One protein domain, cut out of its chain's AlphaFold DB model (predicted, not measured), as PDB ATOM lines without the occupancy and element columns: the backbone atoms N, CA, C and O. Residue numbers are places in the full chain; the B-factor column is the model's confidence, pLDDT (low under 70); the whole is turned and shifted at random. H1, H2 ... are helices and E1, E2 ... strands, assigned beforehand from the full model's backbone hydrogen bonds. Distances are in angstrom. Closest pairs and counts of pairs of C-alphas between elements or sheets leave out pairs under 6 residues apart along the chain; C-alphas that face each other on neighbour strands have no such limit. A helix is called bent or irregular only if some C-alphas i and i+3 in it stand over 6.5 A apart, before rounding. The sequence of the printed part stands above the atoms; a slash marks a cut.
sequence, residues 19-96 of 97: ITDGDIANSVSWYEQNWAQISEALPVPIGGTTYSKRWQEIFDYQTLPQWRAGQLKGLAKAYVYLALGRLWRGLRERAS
ATOM      1  N   ILE A  19      -4.096 -11.832 -41.304       81.38
ATOM      2  CA  ILE A  19      -3.775 -12.653 -40.136       81.38
ATOM      3  C   ILE A  19      -4.264 -14.067 -40.436       81.38
ATOM      4  O   ILE A  19      -5.464 -14.289 -40.622       81.38
ATOM      5  N   THR A  20      -3.336 -15.013 -40.487       88.56
ATOM      6  CA  THR A  20      -3.637 -16.418 -40.752       88.56
ATOM      7  C   THR A  20      -3.845 -17.197 -39.456       88.56
ATOM      8  O   THR A  20      -3.449 -16.781 -38.365       88.56
ATOM      9  N   ASP A  21      -4.422 -18.390 -39.575       87.94
ATOM     10  CA  ASP A  21      -4.534 -19.342 -38.466       87.94
ATOM     11  C   ASP A  21      -3.161 -19.728 -37.908       87.94
ATOM     12  O   ASP A  21      -3.027 -19.921 -36.700       87.94
ATOM     13  N   GLY A  22      -2.137 -19.775 -38.768       90.06
ATOM     14  CA  GLY A  22      -0.750 -20.015 -38.376       90.06
ATOM     15  C   GLY A  22      -0.184 -18.898 -37.499       90.06
ATOM     16  O   GLY A  22       0.459 -19.180 -36.491       90.06
ATOM     17  N   ASP A  23      -0.482 -17.634 -37.808       90.25
ATOM     18  CA  ASP A  23      -0.043 -16.487 -36.996       90.25
ATOM     19  C   ASP A  23      -0.666 -16.505 -35.595       90.25
ATOM     20  O   ASP A  23      -0.011 -16.203 -34.587       90.25
ATOM     21  N   ILE A  24      -1.939 -16.905 -35.517       91.38
ATOM     22  CA  ILE A  24      -2.648 -17.070 -34.246       91.38
ATOM     23  C   ILE A  24      -2.060 -18.248 -33.469       91.38
ATOM     24  O   ILE A  24      -1.771 -18.101 -32.283       91.38
ATOM     25  N   ALA A  25      -1.830 -19.389 -34.123       94.00
ATOM     26  CA  ALA A  25      -1.230 -20.566 -33.496       94.00
ATOM     27  C   ALA A  25       0.169 -20.269 -32.932       94.00
ATOM     28  O   ALA A  25       0.469 -20.653 -31.800       94.00
ATOM     29  N   ASN A  26       0.992 -19.516 -33.667       94.25
ATOM     30  CA  ASN A  26       2.302 -19.061 -33.198       94.25
ATOM     31  C   ASN A  26       2.181 -18.139 -31.975       94.25
ATOM     32  O   ASN A  26       2.902 -18.318 -30.995       94.25
ATOM     33  N   SER A  27       1.238 -17.191 -31.999       93.38
ATOM     34  CA  SER A  27       0.994 -16.292 -30.863       93.38
ATOM     35  C   SER A  27       0.536 -17.054 -29.617       93.38
ATOM     36  O   SER A  27       1.028 -16.794 -28.520       93.38
ATOM     37  N   VAL A  28      -0.371 -18.022 -29.782       95.56
ATOM     38  CA  VAL A  28      -0.840 -18.895 -28.694       95.56
ATOM     39  C   VAL A  28       0.305 -19.741 -28.146       95.56
ATOM     40  O   VAL A  28       0.480 -19.798 -26.933       95.56
ATOM     41  N   SER A  29       1.131 -20.320 -29.020       96.50
ATOM     42  CA  SER A  29       2.299 -21.109 -28.610       96.50
ATOM     43  C   SER A  29       3.280 -20.272 -27.784       96.50
ATOM     44  O   SER A  29       3.761 -20.724 -26.748       96.50
ATOM     45  N   TRP A  30       3.541 -19.024 -28.195       95.94
ATOM     46  CA  TRP A  30       4.352 -18.094 -27.407       95.94
ATOM     47  C   TRP A  30       3.734 -17.832 -26.028       95.94
ATOM     48  O   TRP A  30       4.439 -17.890 -25.022       95.94
ATOM     49  N   TYR A  31       2.427 -17.570 -25.969       96.44
ATOM     50  CA  TYR A  31       1.731 -17.318 -24.708       96.44
ATOM     51  C   TYR A  31       1.839 -18.508 -23.747       96.44
ATOM     52  O   TYR A  31       2.171 -18.318 -22.581       96.44
ATOM     53  N   GLU A  32       1.627 -19.730 -24.237       95.50
ATOM     54  CA  GLU A  32       1.728 -20.958 -23.440       95.50
ATOM     55  C   GLU A  32       3.149 -21.184 -22.910       95.50
ATOM     56  O   GLU A  32       3.331 -21.477 -21.730       95.50
ATOM     57  N   GLN A  33       4.169 -20.975 -23.750       97.31
ATOM     58  CA  GLN A  33       5.577 -21.107 -23.353       97.31
ATOM     59  C   GLN A  33       6.000 -20.079 -22.296       97.31
ATOM     60  O   GLN A  33       6.884 -20.354 -21.489       97.31
ATOM     61  N   ASN A  34       5.375 -18.899 -22.294       95.69
ATOM     62  CA  ASN A  34       5.718 -17.791 -21.402       95.69
ATOM     63  C   ASN A  34       4.663 -17.575 -20.306       95.69
ATOM     64  O   ASN A  34       4.683 -16.550 -19.625       95.69
ATOM     65  N   TRP A  35       3.743 -18.527 -20.116       95.25
ATOM     66  CA  TRP A  35       2.551 -18.343 -19.288       95.25
ATOM     67  C   TRP A  35       2.879 -17.905 -17.856       95.25
ATOM     68  O   TRP A  35       2.265 -16.968 -17.344       95.25
ATOM     69  N   ALA A  36       3.876 -18.538 -17.227       95.12
ATOM     70  CA  ALA A  36       4.276 -18.233 -15.853       95.12
ATOM     71  C   ALA A  36       4.820 -16.803 -15.727       95.12
ATOM     72  O   ALA A  36       4.329 -16.027 -14.910       95.12
ATOM     73  N   GLN A  37       5.748 -16.424 -16.612       93.81
ATOM     74  CA  GLN A  37       6.320 -15.076 -16.659       93.81
ATOM     75  C   GLN A  37       5.242 -14.016 -16.911       93.81
ATOM     76  O   GLN A  37       5.231 -12.964 -16.272       93.81
ATOM     77  N   ILE A  38       4.318 -14.290 -17.836       94.44
ATOM     78  CA  ILE A  38       3.178 -13.413 -18.099       94.44
ATOM     79  C   ILE A  38       2.354 -13.264 -16.825       94.44
ATOM     80  O   ILE A  38       2.070 -12.142 -16.420       94.44
ATOM     81  N   SER A  39       2.008 -14.377 -16.172       95.00
ATOM     82  CA  SER A  39       1.196 -14.361 -14.961       95.00
ATOM     83  C   SER A  39       1.843 -13.524 -13.859       95.00
ATOM     84  O   SER A  39       1.165 -12.714 -13.230       95.00
ATOM     85  N   GLU A  40       3.145 -13.674 -13.633       94.75
ATOM     86  CA  GLU A  40       3.902 -12.896 -12.645       94.75
ATOM     87  C   GLU A  40       3.952 -11.399 -12.973       94.75
ATOM     88  O   GLU A  40       3.894 -10.566 -12.072       94.75
ATOM     89  N   ALA A  41       4.012 -11.045 -14.257       92.56
ATOM     90  CA  ALA A  41       4.096  -9.657 -14.693       92.56
ATOM     91  C   ALA A  41       2.765  -8.890 -14.603       92.56
ATOM     92  O   ALA A  41       2.777  -7.656 -14.655       92.56
ATOM     93  N   LEU A  42       1.626  -9.588 -14.509       93.50
ATOM     94  CA  LEU A  42       0.307  -8.960 -14.418       93.50
ATOM     95  C   LEU A  42       0.115  -8.261 -13.058       93.50
ATOM     96  O   LEU A  42       0.401  -8.856 -12.019       93.50
ATOM     97  N   PRO A  43      -0.476  -7.050 -13.030       94.50
ATOM     98  CA  PRO A  43      -1.108  -6.355 -14.153       94.50
ATOM     99  C   PRO A  43      -0.118  -5.617 -15.072       94.50
ATOM    100  O   PRO A  43       0.821  -4.974 -14.610       94.50
ATOM    101  N   VAL A  44      -0.381  -5.643 -16.385       90.56
ATOM    102  CA  VAL A  44       0.427  -4.938 -17.397       90.56
ATOM    103  C   VAL A  44      -0.435  -3.921 -18.162       90.56
ATOM    104  O   VAL A  44      -1.336  -4.327 -18.904       90.56
ATOM    105  N   PRO A  45      -0.185  -2.607 -18.016       90.81
ATOM    106  CA  PRO A  45      -0.837  -1.575 -18.819       90.81
ATOM    107  C   PRO A  45      -0.143  -1.422 -20.182       90.81
ATOM    108  O   PRO A  45       1.063  -1.199 -20.250       90.81
ATOM    109  N   ILE A  46      -0.897  -1.543 -21.278       87.50
ATOM    110  CA  ILE A  46      -0.395  -1.483 -22.661       87.50
ATOM    111  C   ILE A  46      -1.415  -0.757 -23.535       87.50
ATOM    112  O   ILE A  46      -2.550  -1.214 -23.681       87.50
ATOM    113  N   GLY A  47      -1.020   0.369 -24.140       79.06
ATOM    114  CA  GLY A  47      -1.852   1.089 -25.115       79.06
ATOM    115  C   GLY A  47      -3.268   1.405 -24.616       79.06
ATOM    116  O   GLY A  47      -4.237   1.190 -25.340       79.06
ATOM    117  N   GLY A  48      -3.403   1.826 -23.353       84.12
ATOM    118  CA  GLY A  48      -4.692   2.141 -22.720       84.12
ATOM    119  C   GLY A  48      -5.511   0.934 -22.240       84.12
ATOM    120  O   GLY A  48      -6.581   1.119 -21.672       84.12
ATOM    121  N   THR A  49      -5.027  -0.299 -22.424       87.06
ATOM    122  CA  THR A  49      -5.641  -1.525 -21.885       87.06
ATOM    123  C   THR A  49      -4.800  -2.068 -20.736       87.06
ATOM    124  O   THR A  49      -3.587  -2.186 -20.871       87.06
ATOM    125  N   THR A  50      -5.423  -2.445 -19.620       91.44
ATOM    126  CA  THR A  50      -4.723  -3.168 -18.547       91.44
ATOM    127  C   THR A  50      -5.026  -4.652 -18.644       91.44
ATOM    128  O   THR A  50      -6.150  -5.088 -18.386       91.44
ATOM    129  N   TYR A  51      -4.010  -5.432 -18.992       93.50
ATOM    130  CA  TYR A  51      -4.056  -6.883 -18.902       93.50
ATOM    131  C   TYR A  51      -3.913  -7.255 -17.426       93.50
ATOM    132  O   TYR A  51      -2.930  -6.898 -16.782       93.50
ATOM    133  N   SER A  52      -4.921  -7.918 -16.868       95.81
ATOM    134  CA  SER A  52      -5.000  -8.285 -15.447       95.81
ATOM    135  C   SER A  52      -5.041  -9.803 -15.266       95.81
ATOM    136  O   SER A  52      -5.236 -10.539 -16.232       95.81
ATOM    137  N   LYS A  53      -4.933 -10.279 -14.020       96.00
ATOM    138  CA  LYS A  53      -5.147 -11.700 -13.686       96.00
ATOM    139  C   LYS A  53      -6.510 -12.206 -14.159       96.00
ATOM    140  O   LYS A  53      -6.585 -13.251 -14.786       96.00
ATOM    141  N   ARG A  54      -7.565 -11.402 -13.986       95.75
ATOM    142  CA  ARG A  54      -8.910 -11.726 -14.484       95.75
ATOM    143  C   ARG A  54      -8.959 -11.863 -16.006       95.75
ATOM    144  O   ARG A  54      -9.667 -12.717 -16.526       95.75
ATOM    145  N   TRP A  55      -8.231 -11.011 -16.730       95.25
ATOM    146  CA  TRP A  55      -8.110 -11.168 -18.179       95.25
ATOM    147  C   TRP A  55      -7.440 -12.502 -18.526       95.25
ATOM    148  O   TRP A  55      -7.950 -13.213 -19.388       95.25
ATOM    149  N   GLN A  56      -6.357 -12.851 -17.822       96.06
ATOM    150  CA  GLN A  56      -5.633 -14.105 -18.026       96.06
ATOM    151  C   GLN A  56      -6.540 -15.318 -17.789       96.06
ATOM    152  O   GLN A  56      -6.621 -16.192 -18.640       96.06
ATOM    153  N   GLU A  57      -7.313 -15.317 -16.702       96.88
ATOM    154  CA  GLU A  57      -8.280 -16.378 -16.392       96.88
ATOM    155  C   GLU A  57      -9.337 -16.543 -17.492       96.88
ATOM    156  O   GLU A  57      -9.606 -17.654 -17.941       96.88
ATOM    157  N   ILE A  58      -9.936 -15.446 -17.968       95.00
ATOM    158  CA  ILE A  58     -10.915 -15.509 -19.067       95.00
ATOM    159  C   ILE A  58     -10.248 -16.048 -20.336       95.00
ATOM    160  O   ILE A  58     -10.832 -16.861 -21.058       95.00
ATOM    161  N   PHE A  59      -9.022 -15.608 -20.610       95.31
ATOM    162  CA  PHE A  59      -8.271 -16.058 -21.768       95.31
ATOM    163  C   PHE A  59      -7.977 -17.564 -21.700       95.31
ATOM    164  O   PHE A  59      -8.238 -18.275 -22.671       95.31
ATOM    165  N   ASP A  60      -7.544 -18.057 -20.541       96.31
ATOM    166  CA  ASP A  60      -7.170 -19.452 -20.306       96.31
ATOM    167  C   ASP A  60      -8.374 -20.401 -20.291       96.31
ATOM    168  O   ASP A  60      -8.316 -21.482 -20.880       96.31
ATOM    169  N   TYR A  61      -9.478 -20.001 -19.652       96.00
ATOM    170  CA  TYR A  61     -10.630 -20.882 -19.427       96.00
ATOM    171  C   TYR A  61     -11.759 -20.723 -20.445       96.00
ATOM    172  O   TYR A  61     -12.629 -21.590 -20.518       96.00
ATOM    173  N   GLN A  62     -11.775 -19.649 -21.239       93.25
ATOM    174  CA  GLN A  62     -12.831 -19.420 -22.234       93.25
ATOM    175  C   GLN A  62     -12.261 -19.248 -23.638       93.25
ATOM    176  O   GLN A  62     -12.616 -20.007 -24.541       93.25
ATOM    177  N   THR A  63     -11.353 -18.289 -23.830       92.94
ATOM    178  CA  THR A  63     -10.883 -17.919 -25.173       92.94
ATOM    179  C   THR A  63     -10.025 -19.014 -25.811       92.94
ATOM    180  O   THR A  63     -10.299 -19.420 -26.940       92.94
ATOM    181  N   LEU A  64      -9.013 -19.528 -25.104       94.19
ATOM    182  CA  LEU A  64      -8.124 -20.573 -25.624       94.19
ATOM    183  C   LEU A  64      -8.858 -21.893 -25.920       94.19
ATOM    184  O   LEU A  64      -8.646 -22.440 -27.005       94.19
ATOM    185  N   PRO A  65      -9.748 -22.411 -25.050       95.12
ATOM    186  CA  PRO A  65     -10.540 -23.596 -25.370       95.12
ATOM    187  C   PRO A  65     -11.404 -23.420 -26.624       95.12
ATOM    188  O   PRO A  65     -11.395 -24.291 -27.494       95.12
ATOM    189  N   GLN A  66     -12.087 -22.278 -26.771       93.62
ATOM    190  CA  GLN A  66     -12.903 -22.001 -27.958       93.62
ATOM    191  C   GLN A  66     -12.054 -21.849 -29.227       93.62
ATOM    192  O   GLN A  66     -12.487 -22.259 -30.306       93.62
ATOM    193  N   TRP A  67     -10.845 -21.283 -29.117       92.00
ATOM    194  CA  TRP A  67      -9.889 -21.224 -30.225       92.00
ATOM    195  C   TRP A  67      -9.507 -22.631 -30.688       92.00
ATOM    196  O   TRP A  67      -9.672 -22.956 -31.863       92.00
ATOM    197  N   ARG A  68      -9.069 -23.486 -29.756       91.25
ATOM    198  CA  ARG A  68      -8.652 -24.869 -30.039       91.25
ATOM    199  C   ARG A  68      -9.789 -25.722 -30.601       91.25
ATOM    200  O   ARG A  68      -9.552 -26.564 -31.458       91.25
ATOM    201  N   ALA A  69     -11.020 -25.480 -30.158       94.12
ATOM    202  CA  ALA A  69     -12.210 -26.150 -30.674       94.12
ATOM    203  C   ALA A  69     -12.671 -25.626 -32.051       94.12
ATOM    204  O   ALA A  69     -13.675 -26.105 -32.578       94.12
ATOM    205  N   GLY A  70     -11.999 -24.617 -32.626       91.31
ATOM    206  CA  GLY A  70     -12.411 -23.988 -33.885       91.31
ATOM    207  C   GLY A  70     -13.738 -23.224 -33.785       91.31
ATOM    208  O   GLY A  70     -14.400 -22.987 -34.794       91.31
ATOM    209  N   GLN A  71     -14.154 -22.856 -32.571       92.38
ATOM    210  CA  GLN A  71     -15.450 -22.230 -32.295       92.38
ATOM    211  C   GLN A  71     -15.412 -20.700 -32.402       92.38
ATOM    212  O   GLN A  71     -16.457 -20.075 -32.597       92.38
ATOM    213  N   LEU A  72     -14.226 -20.084 -32.316       88.19
ATOM    214  CA  LEU A  72     -14.072 -18.637 -32.498       88.19
ATOM    215  C   LEU A  72     -14.270 -18.230 -33.961       88.19
ATOM    216  O   LEU A  72     -13.688 -18.813 -34.876       88.19
ATOM    217  N   LYS A  73     -15.048 -17.164 -34.178       83.50
ATOM    218  CA  LYS A  73     -15.360 -16.623 -35.510       83.50
ATOM    219  C   LYS A  73     -15.021 -15.138 -35.603       83.50
ATOM    220  O   LYS A  73     -15.133 -14.404 -34.621       83.50
ATOM    221  N   GLY A  74     -14.640 -14.696 -36.803       82.69
ATOM    222  CA  GLY A  74     -14.438 -13.282 -37.137       82.69
ATOM    223  C   GLY A  74     -13.538 -12.544 -36.139       82.69
ATOM    224  O   GLY A  74     -12.408 -12.954 -35.879       82.69
ATOM    225  N   LEU A  75     -14.062 -11.466 -35.549       82.19
ATOM    226  CA  LEU A  75     -13.324 -10.600 -34.623       82.19
ATOM    227  C   LEU A  75     -12.809 -11.320 -33.371       82.19
ATOM    228  O   LEU A  75     -11.758 -10.948 -32.857       82.19
ATOM    229  N   ALA A  76     -13.491 -12.367 -32.897       84.12
ATOM    230  CA  ALA A  76     -13.043 -13.111 -31.717       84.12
ATOM    231  C   ALA A  76     -11.733 -13.872 -31.982       84.12
ATOM    232  O   ALA A  76     -10.887 -14.001 -31.103       84.12
ATOM    233  N   LYS A  77     -11.531 -14.318 -33.223       86.50
ATOM    234  CA  LYS A  77     -10.293 -14.955 -33.672       86.50
ATOM    235  C   LYS A  77      -9.160 -13.933 -33.814       86.50
ATOM    236  O   LYS A  77      -8.057 -14.164 -33.326       86.50
ATOM    237  N   ALA A  78      -9.460 -12.761 -34.380       85.69
ATOM    238  CA  ALA A  78      -8.512 -11.646 -34.452       85.69
ATOM    239  C   ALA A  78      -8.096 -11.135 -33.060       85.69
ATOM    240  O   ALA A  78      -6.944 -10.747 -32.859       85.69
ATOM    241  N   TYR A  79      -9.006 -11.175 -32.081       88.12
ATOM    242  CA  TYR A  79      -8.718 -10.794 -30.700       88.12
ATOM    243  C   TYR A  79      -7.576 -11.613 -30.092       88.12
ATOM    244  O   TYR A  79      -6.726 -11.029 -29.426       88.12
ATOM    245  N   VAL A  80      -7.503 -12.923 -30.361       90.19
ATOM    246  CA  VAL A  80      -6.414 -13.790 -29.869       90.19
ATOM    247  C   VAL A  80      -5.058 -13.251 -30.326       90.19
ATOM    248  O   VAL A  80      -4.190 -12.979 -29.500       90.19
ATOM    249  N   TYR A  81      -4.901 -13.012 -31.629       91.06
ATOM    250  CA  TYR A  81      -3.657 -12.484 -32.190       91.06
ATOM    251  C   TYR A  81      -3.320 -11.089 -31.647       91.06
ATOM    252  O   TYR A  81      -2.207 -10.838 -31.185       91.06
ATOM    253  N   LEU A  82      -4.292 -10.173 -31.661       91.19
ATOM    254  CA  LEU A  82      -4.070  -8.785 -31.256       91.19
ATOM    255  C   LEU A  82      -3.752  -8.658 -29.766       91.19
ATOM    256  O   LEU A  82      -2.872  -7.878 -29.395       91.19
ATOM    257  N   ALA A  83      -4.452  -9.404 -28.912       91.31
ATOM    258  CA  ALA A  83      -4.238  -9.364 -27.473       91.31
ATOM    259  C   ALA A  83      -2.841  -9.878 -27.112       91.31
ATOM    260  O   ALA A  83      -2.115  -9.200 -26.387       91.31
ATOM    261  N   LEU A  84      -2.438 -11.018 -27.677       93.69
ATOM    262  CA  LEU A  84      -1.124 -11.606 -27.428       93.69
ATOM    263  C   LEU A  84       0.006 -10.763 -28.026       93.69
ATOM    264  O   LEU A  84       1.009 -10.528 -27.360       93.69
ATOM    265  N   GLY A  85      -0.180 -10.210 -29.228       91.44
ATOM    266  CA  GLY A  85       0.803  -9.323 -29.852       91.44
ATOM    267  C   GLY A  85       0.994  -7.992 -29.113       91.44
ATOM    268  O   GLY A  85       2.103  -7.450 -29.094       91.44
ATOM    269  N   ARG A  86      -0.063  -7.451 -28.486       91.19
ATOM    270  CA  ARG A  86       0.048  -6.294 -27.580       91.19
ATOM    271  C   ARG A  86       0.784  -6.678 -26.305       91.19
ATOM    272  O   ARG A  86       1.714  -5.974 -25.932       91.19
ATOM    273  N   LEU A  87       0.406  -7.798 -25.689       91.25
ATOM    274  CA  LEU A  87       1.019  -8.285 -24.456       91.25
ATOM    275  C   LEU A  87       2.520  -8.541 -24.623       91.25
ATOM    276  O   LEU A  87       3.311  -8.066 -23.813       91.25
ATOM    277  N   TRP A  88       2.917  -9.200 -25.714       91.38
ATOM    278  CA  TRP A  88       4.321  -9.407 -26.064       91.38
ATOM    279  C   TRP A  88       5.084  -8.084 -26.196       91.38
ATOM    280  O   TRP A  88       6.148  -7.932 -25.597       91.38
ATOM    281  N   ARG A  89       4.529  -7.106 -26.929       88.31
ATOM    282  CA  ARG A  89       5.150  -5.780 -27.079       88.31
ATOM    283  C   ARG A  89       5.329  -5.079 -25.739       88.31
ATOM    284  O   ARG A  89       6.441  -4.673 -25.426       88.31
ATOM    285  N   GLY A  90       4.276  -5.003 -24.926       86.50
ATOM    286  CA  GLY A  90       4.361  -4.318 -23.637       86.50
ATOM    287  C   GLY A  90       5.302  -5.004 -22.647       86.50
ATOM    288  O   GLY A  90       5.989  -4.323 -21.894       86.50
ATOM    289  N   LEU A  91       5.398  -6.336 -22.660       88.06
ATOM    290  CA  LEU A  91       6.385  -7.050 -21.842       88.06
ATOM    291  C   LEU A  91       7.818  -6.803 -22.325       88.06
ATOM    292  O   LEU A  91       8.708  -6.608 -21.502       88.06
ATOM    293  N   ARG A  92       8.039  -6.764 -23.644       86.56
ATOM    294  CA  ARG A  92       9.354  -6.481 -24.231       86.56
ATOM    295  C   ARG A  92       9.818  -5.055 -23.944       86.56
ATOM    296  O   ARG A  92      10.955  -4.870 -23.533       86.56
ATOM    297  N   GLU A  93       8.946  -4.071 -24.134       83.75
ATOM    298  CA  GLU A  93       9.250  -2.654 -23.894       83.75
ATOM    299  C   GLU A  93       9.567  -2.381 -22.419       83.75
ATOM    300  O   GLU A  93      10.462  -1.602 -22.125       83.75
ATOM    301  N   ARG A  94       8.906  -3.077 -21.485       73.31
ATOM    302  CA  ARG A  94       9.223  -2.990 -20.048       73.31
ATOM    303  C   ARG A  94      10.529  -3.680 -19.655       73.31
ATOM    304  O   ARG A  94      11.065  -3.381 -18.594       73.31
ATOM    305  N   ALA A  95      11.001  -4.632 -20.458       67.44
ATOM    306  CA  ALA A  95      12.260  -5.335 -20.230       67.44
ATOM    307  C   ALA A  95      13.472  -4.603 -20.836       67.44
ATOM    308  O   ALA A  95      14.610  -4.987 -20.561       67.44
ATOM    309  N   SER A  96      13.250  -3.569 -21.658       56.50
ATOM    310  CA  SER A  96      14.302  -2.679 -22.148       56.50
ATOM    311  C   SER A  96      14.511  -1.523 -21.152       56.50
ATOM    312  O   SER A  96      13.541  -0.821 -20.870       56.50
TER     313      SER A  96
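This is residues 19 to 96 of the 97 residues of an uncharacterized protein of Leptolyngbyaceae cyanobacterium CCMR0082 (UniProt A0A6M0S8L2). A small hairpin of two strands, E1 and E2, packs on the later part of the long helix H4, residues 83 to 94. H1, H3 and H4 make a loose triangle: H1 packs on H4 at a slant, H3 stands a little off, and H2 lies with the hairpin toward one end. The printed part has 78 residues, with H1, H2, E1, E2, H3 and H4 along the chain; the sheet, E1 - E2, is antiparallel, and the class is mostly helix. It is compact, with a radius of gyration of the C-alphas of 12.0 A and spans of 34 by 24 by 23 A.

E1 is residues 44 to 46 and E2 residues 49 to 51. H4, residues 75 to 95, is 29.8 A long and ends at C-alpha 95 (12.260, -5.335, -20.230). H3, residues 53 to 68, is 21.3 A long; it has a kink of 28 degrees near residue 61 and is irregular, but only just: C-alphas 61 and 64 are 6.7 A apart. H1, residues 21 to 33, is 18.3 A long and begins at C-alpha 21 (-4.534, -19.342, -38.466). H2 is residues 35 to 41, 9.9 A long.

In the hairpin E1 and E2, N 44 and O 51 are 2.9 A apart and N 46 and O 49 2.8 A, within hydrogen-bond range. The closest C-alphas of E1 and H4, Ile 46 and Gly 90, are 5.6 A apart. H4 touches H1 with residues 77 to 85 alone, closest at the C-alphas of Ile 24 and Tyr 81, 5.1 A, at a steep tilt of 45 degrees, the same way. H3 and H4 are close but not clearly touching, with the closest C-alphas, Trp 67 and Lys 77, 7.2 A apart. H2 and H3 are also close but not clearly touching, with the C-alphas of Ser 39 and Lys 53 closest, 7.0 A. Every O i to N i+4 pair is within hydrogen-bond range in H1 and H2, against 10 of 12 in H3 and 15 of 17 in H4.

The C-alphas farthest apart, of Gln 71 and Ser 96, are 37.0 A apart. The printed part has no cut and no long link. The mean pLDDT of the printed part is 90.5, and residues 95 to 96 are under 70.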